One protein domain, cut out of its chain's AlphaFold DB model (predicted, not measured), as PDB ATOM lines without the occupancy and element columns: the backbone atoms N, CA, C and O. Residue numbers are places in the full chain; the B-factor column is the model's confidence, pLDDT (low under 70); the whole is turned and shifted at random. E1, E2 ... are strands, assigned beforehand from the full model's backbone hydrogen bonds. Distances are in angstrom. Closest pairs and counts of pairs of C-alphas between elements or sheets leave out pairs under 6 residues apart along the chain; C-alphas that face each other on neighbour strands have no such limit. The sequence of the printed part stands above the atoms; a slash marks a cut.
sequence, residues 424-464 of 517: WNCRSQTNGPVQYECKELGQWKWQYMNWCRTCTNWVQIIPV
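What this domain is: This is residues 424 to 464 of the 517 residues of an uncharacterized protein of Kwoniella dejecticola CBS 10117 (UniProt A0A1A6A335). Two antiparallel hairpins of strands follow one another end to end in an elongated model: E1 and E2 form one end, E3 and E4 the other, and E2 runs on into E3 between them. E4 is bent and crosses the long axis, and the opening residues 424 to 433 hold no named strand. The printed part has 41 residues, with no named helix and four named strands in the order E1, E2, E3, E4, in two antiparallel sheets of two strands each; the class is all strand. The whole is loose, with a radius of gyration of the C-alphas of 11.7 A and spans of 34 by 20 by 12 A.

How they stand to each other: E1, residues 434 to 438, forms a hairpin with E2, residues 443 to 447. Their directions stand at 142 degrees; the C-alphas of Glu 437 and Trp 444, which face each other, are 4.5 A apart. N 438 and O 443, at 2.8 A, are within hydrogen-bond range, as are N 447 and O 434, also at 2.8 A. E2 runs on into E3, residues 449 to 452, across a break of 1 residue at 41 degrees, and the two meet only through their link. E3 forms a hairpin with E4, residues 457 to 464, with N 459 and O 450 at 2.9 A. E4 bends by 54 degrees at residue 460. It is apart from E1 and E2. The closest C-alphas of E1 and E3, those of Val 434 and Asn 450, are 6.9 A apart.

Where its parts are: E1 begins at C-alpha 434 (372.057, -23.505, 554.193) and is 12.3 A long; E2 is 12.7 A. E3, 9.3 A, begins at C-alpha 449 (368.033, -24.103, 548.472). E4, 19.9 A, ends at C-alpha 464 (356.458, -20.940, 555.946).

The domain as a whole: The two C-alphas farthest apart, those of Leu 441 and Thr 454, are 33.8 A apart. The printed part has no cut, and the three links between strands are tight. Mean pLDDT of the printed part is 82.1; residues 425 to 426, 428 and 462 to 464 are under 70.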
ATOM      1  N   TRP A 424     359.636 -25.685 547.303       71.19
ATOM      2  CA  TRP A 424     358.850 -25.062 546.232       71.19
ATOM      3  C   TRP A 424     358.012 -26.061 545.407       71.19
ATOM      4  O   TRP A 424     356.867 -25.761 545.062       71.19
ATOM      5  N   ASN A 425     358.575 -27.239 545.113       67.62
ATOM      6  CA  ASN A 425     358.020 -28.259 544.218       67.62
ATOM      7  C   ASN A 425     357.191 -29.330 544.959       67.62
ATOM      8  O   ASN A 425     355.968 -29.308 544.888       67.62
ATOM      9  N   CYS A 426     357.827 -30.226 545.729       65.06
ATOM     10  CA  CYS A 426     357.132 -31.308 546.455       65.06
ATOM     11  C   CYS A 426     356.207 -30.817 547.581       65.06
ATOM     12  O   CYS A 426     355.446 -31.615 548.121       65.06
ATOM     13  N   ARG A 427     356.338 -29.549 548.004       72.31
ATOM     14  CA  ARG A 427     355.685 -28.944 549.180       72.31
ATOM     15  C   ARG A 427     355.874 -29.698 550.503       72.31
ATOM     16  O   ARG A 427     355.324 -29.254 551.498       72.31
ATOM     17  N   SER A 428     356.696 -30.752 550.569       69.75
ATOM     18  CA  SER A 428     357.087 -31.386 551.833       69.75
ATOM     19  C   SER A 428     357.898 -30.424 552.697       69.75
ATOM     20  O   SER A 428     358.557 -29.518 552.173       69.75
ATOM     21  N   GLN A 429     357.925 -30.679 554.006       77.12
ATOM     22  CA  GLN A 429     358.828 -29.981 554.916       77.12
ATOM     23  C   GLN A 429     360.287 -30.224 554.500       77.12
ATOM     24  O   GLN A 429     360.652 -31.305 554.024       77.12
ATOM     25  N   THR A 430     361.108 -29.195 554.662       80.38
ATOM     26  CA  THR A 430     362.547 -29.184 554.397       80.38
ATOM     27  C   THR A 430     363.267 -28.464 555.528       80.38
ATOM     28  O   THR A 430     362.694 -27.594 556.182       80.38
ATOM     29  N   ASN A 431     364.550 -28.767 555.709       83.62
ATOM     30  CA  ASN A 431     365.419 -27.958 556.560       83.62
ATOM     31  C   ASN A 431     365.519 -26.518 556.003       83.62
ATOM     32  O   ASN A 431     365.272 -26.283 554.816       83.62
ATOM     33  N   GLY A 432     365.886 -25.563 556.863       83.00
ATOM     34  CA  GLY A 432     366.030 -24.148 556.500       83.00
ATOM     35  C   GLY A 432     367.174 -23.843 555.519       83.00
ATOM     36  O   GLY A 432     367.830 -24.760 555.019       83.00
ATOM     37  N   PRO A 433     367.419 -22.560 555.200       85.38
ATOM     38  CA  PRO A 433     368.469 -22.167 554.265       85.38
ATOM     39  C   PRO A 433     369.843 -22.601 554.775       85.38
ATOM     40  O   PRO A 433     370.127 -22.537 555.970       85.38
ATOM     41  N   VAL A 434     370.706 -23.034 553.861       87.19
ATOM     42  CA  VAL A 434     372.057 -23.505 554.193       87.19
ATOM     43  C   VAL A 434     373.022 -22.318 554.172       87.19
ATOM     44  O   VAL A 434     372.959 -21.489 553.265       87.19
ATOM     45  N   GLN A 435     373.912 -22.214 555.160       88.62
ATOM     46  CA  GLN A 435     375.010 -21.244 555.116       88.62
ATOM     47  C   GLN A 435     376.153 -21.770 554.242       88.62
ATOM     48  O   GLN A 435     376.549 -22.925 554.371       88.62
ATOM     49  N   TYR A 436     376.710 -20.913 553.389       85.25
ATOM     50  CA  TYR A 436     377.896 -21.211 552.588       85.25
ATOM     51  C   TYR A 436     378.877 -20.037 552.600       85.25
ATOM     52  O   TYR A 436     378.477 -18.871 552.658       85.25
ATOM     53  N   GLU A 437     380.170 -20.338 552.515       94.44
ATOM     54  CA  GLU A 437     381.209 -19.325 552.360       94.44
ATOM     55  C   GLU A 437     381.325 -18.907 550.886       94.44
ATOM     56  O   GLU A 437     381.652 -19.700 550.000       94.44
ATOM     57  N   CYS A 438     381.067 -17.632 550.605       88.62
ATOM     58  CA  CYS A 438     381.245 -17.039 549.287       88.62
ATOM     59  C   CYS A 438     382.715 -16.623 549.125       88.62
ATOM     60  O   CYS A 438     383.091 -15.498 549.459       88.62
ATOM     61  N   LYS A 439     383.548 -17.552 548.630       91.94
ATOM     62  CA  LYS A 439     385.018 -17.407 548.526       91.94
ATOM     63  C   LYS A 439     385.488 -16.127 547.826       91.94
ATOM     64  O   LYS A 439     386.491 -15.558 548.232       91.94
ATOM     65  N   GLU A 440     384.748 -15.653 546.826       91.25
ATOM     66  CA  GLU A 440     385.033 -14.406 546.092       91.25
ATOM     67  C   GLU A 440     384.937 -13.139 546.962       91.25
ATOM     68  O   GLU A 440     385.508 -12.110 546.619       91.25
ATOM     69  N   LEU A 441     384.207 -13.206 548.081       88.00
ATOM     70  CA  LEU A 441     383.923 -12.074 548.968       88.00
ATOM     71  C   LEU A 441     384.433 -12.277 550.403       88.00
ATOM     72  O   LEU A 441     384.328 -11.355 551.208       88.00
ATOM     73  N   GLY A 442     384.930 -13.471 550.750       92.62
ATOM     74  CA  GLY A 442     385.334 -13.817 552.120       92.62
ATOM     75  C   GLY A 442     384.189 -13.727 553.138       92.62
ATOM     76  O   GLY A 442     384.411 -13.346 554.284       92.62
ATOM     77  N   GLN A 443     382.948 -13.993 552.710       88.62
ATOM     78  CA  GLN A 443     381.739 -13.763 553.509       88.62
ATOM     79  C   GLN A 443     380.778 -14.948 553.474       88.62
ATOM     80  O   GLN A 443     380.508 -15.523 552.418       88.62
ATOM     81  N   TRP A 444     380.185 -15.252 554.627       86.88
ATOM     82  CA  TRP A 444     379.093 -16.214 554.746       86.88
ATOM     83  C   TRP A 444     377.795 -15.654 554.161       86.88
ATOM     84  O   TRP A 444     377.386 -14.531 554.465       86.88
ATOM     85  N   LYS A 445     377.125 -16.453 553.329       80.75
ATOM     86  CA  LYS A 445     375.824 -16.158 552.723       80.75
ATOM     87  C   LYS A 445     374.838 -17.288 553.005       80.75
ATOM     88  O   LYS A 445     375.225 -18.434 553.214       80.75
ATOM     89  N   TRP A 446     373.549 -16.964 552.963       77.88
ATOM     90  CA  TRP A 446     372.467 -17.947 553.027       77.88
ATOM     91  C   TRP A 446     372.052 -18.371 551.617       77.88
ATOM     92  O   TRP A 446     371.789 -17.523 550.762       77.88
ATOM     93  N   GLN A 447     371.946 -19.676 551.377       82.44
ATOM     94  CA  GLN A 447     371.354 -20.246 550.173       82.44
ATOM     95  C   GLN A 447     369.938 -20.734 550.490       82.44
ATOM     96  O   GLN A 447     369.746 -21.650 551.286       82.44
ATOM     97  N   TYR A 448     368.937 -20.158 549.822       83.75
ATOM     98  CA  TYR A 448     367.533 -20.591 549.906       83.75
ATOM     99  C   TYR A 448     367.257 -21.818 549.021       83.75
ATOM    100  O   TYR A 448     366.242 -21.909 548.330       83.75
ATOM    101  N   MET A 449     368.185 -22.777 549.054       84.88
ATOM    102  CA  MET A 449     368.033 -24.103 548.472       84.88
ATOM    103  C   MET A 449     368.385 -25.160 549.515       84.88
ATOM    104  O   MET A 449     369.322 -24.984 550.292       84.88
ATOM    105  N   ASN A 450     367.642 -26.260 549.520       88.00
ATOM    106  CA  ASN A 450     367.911 -27.428 550.355       88.00
ATOM    107  C   ASN A 450     367.481 -28.702 549.605       88.00
ATOM    108  O   ASN A 450     366.951 -28.621 548.498       88.00
ATOM    109  N   TRP A 451     367.707 -29.880 550.172       91.12
ATOM    110  CA  TRP A 451     367.323 -31.160 549.583       91.12
ATOM    111  C   TRP A 451     365.874 -31.528 549.952       91.12
ATOM    112  O   TRP A 451     365.584 -31.791 551.123       91.12
ATOM    113  N   CYS A 452     364.948 -31.601 548.983       86.50
ATOM    114  CA  CYS A 452     363.634 -32.203 549.256       86.50
ATOM    115  C   CYS A 452     363.791 -33.723 549.283       86.50
ATOM    116  O   CYS A 452     363.999 -34.349 548.243       86.50
ATOM    117  N   ARG A 453     363.606 -34.330 550.464       82.06
ATOM    118  CA  ARG A 453     363.611 -35.795 550.634       82.06
ATOM    119  C   ARG A 453     362.609 -36.501 549.704       82.06
ATOM    120  O   ARG A 453     362.893 -37.603 549.258       82.06
ATOM    121  N   THR A 454     361.488 -35.856 549.372       73.44
ATOM    122  CA  THR A 454     360.433 -36.392 548.488       73.44
ATOM    123  C   THR A 454     360.717 -36.228 546.986       73.44
ATOM    124  O   THR A 454     360.279 -37.067 546.209       73.44
ATOM    125  N   CYS A 455     361.452 -35.195 546.549       76.69
ATOM    126  CA  CYS A 455     361.894 -35.051 545.149       76.69
ATOM    127  C   CYS A 455     363.267 -35.686 544.885       76.69
ATOM    128  O   CYS A 455     363.673 -35.780 543.728       76.69
ATOM    129  N   THR A 456     364.005 -36.071 545.932       93.44
ATOM    130  CA  THR A 456     365.384 -36.584 545.844       93.44
ATOM    131  C   THR A 456     366.322 -35.669 545.043       93.44
ATOM    132  O   THR A 456     367.154 -36.133 544.269       93.44
ATOM    133  N   ASN A 457     366.172 -34.350 545.204       94.19
ATOM    134  CA  ASN A 457     367.020 -33.348 544.562       94.19
ATOM    135  C   ASN A 457     367.126 -32.047 545.382       94.19
ATOM    136  O   ASN A 457     366.364 -31.803 546.325       94.19
ATOM    137  N   TRP A 458     368.091 -31.205 545.001       92.06
ATOM    138  CA  TRP A 458     368.201 -29.832 545.491       92.06
ATOM    139  C   TRP A 458     367.106 -28.963 544.870       92.06
ATOM    140  O   TRP A 458     366.921 -28.934 543.655       92.06
ATOM    141  N   VAL A 459     366.394 -28.240 545.724       85.06
ATOM    142  CA  VAL A 459     365.207 -27.445 545.401       85.06
ATOM    143  C   VAL A 459     365.313 -26.071 546.038       85.06
ATOM    144  O   VAL A 459     365.929 -25.921 547.091       85.06
ATOM    145  N   GLN A 460     364.643 -25.079 545.456       80.00
ATOM    146  CA  GLN A 460     364.341 -23.850 546.180       80.00
ATOM    147  C   GLN A 460     363.394 -24.161 547.350       80.00
ATOM    148  O   GLN A 460     362.451 -24.951 547.209       80.00
ATOM    149  N   ILE A 461     363.644 -23.545 548.505       75.56
ATOM    150  CA  ILE A 461     362.790 -23.645 549.695       75.56
ATOM    151  C   ILE A 461     362.065 -22.322 549.947       75.56
ATOM    152  O   ILE A 461     362.600 -21.247 549.676       75.56
ATOM    153  N   ILE A 462     360.851 -22.408 550.482       69.19
ATOM    154  CA  ILE A 462     360.022 -21.259 550.861       69.19
ATOM    155  C   ILE A 462     359.951 -21.212 552.391       69.19
ATOM    156  O   ILE A 462     359.662 -22.253 552.990       69.19
ATOM    157  N   PRO A 463     360.180 -20.057 553.046       68.19
ATOM    158  CA  PRO A 463     359.809 -19.895 554.445       68.19
ATOM    159  C   PRO A 463     358.288 -20.012 554.588       68.19
ATOM    160  O   PRO A 463     357.536 -19.271 553.958       68.19
ATOM    161  N   VAL A 464     357.837 -20.910 555.456       60.00
ATOM    162  CA  VAL A 464     356.458 -20.940 555.946       60.00
ATOM    163  C   VAL A 464     356.336 -19.859 557.014       60.00
ATOM    164  O   VAL A 464     356.315 -20.128 558.215       60.00
TER     165      VAL A 464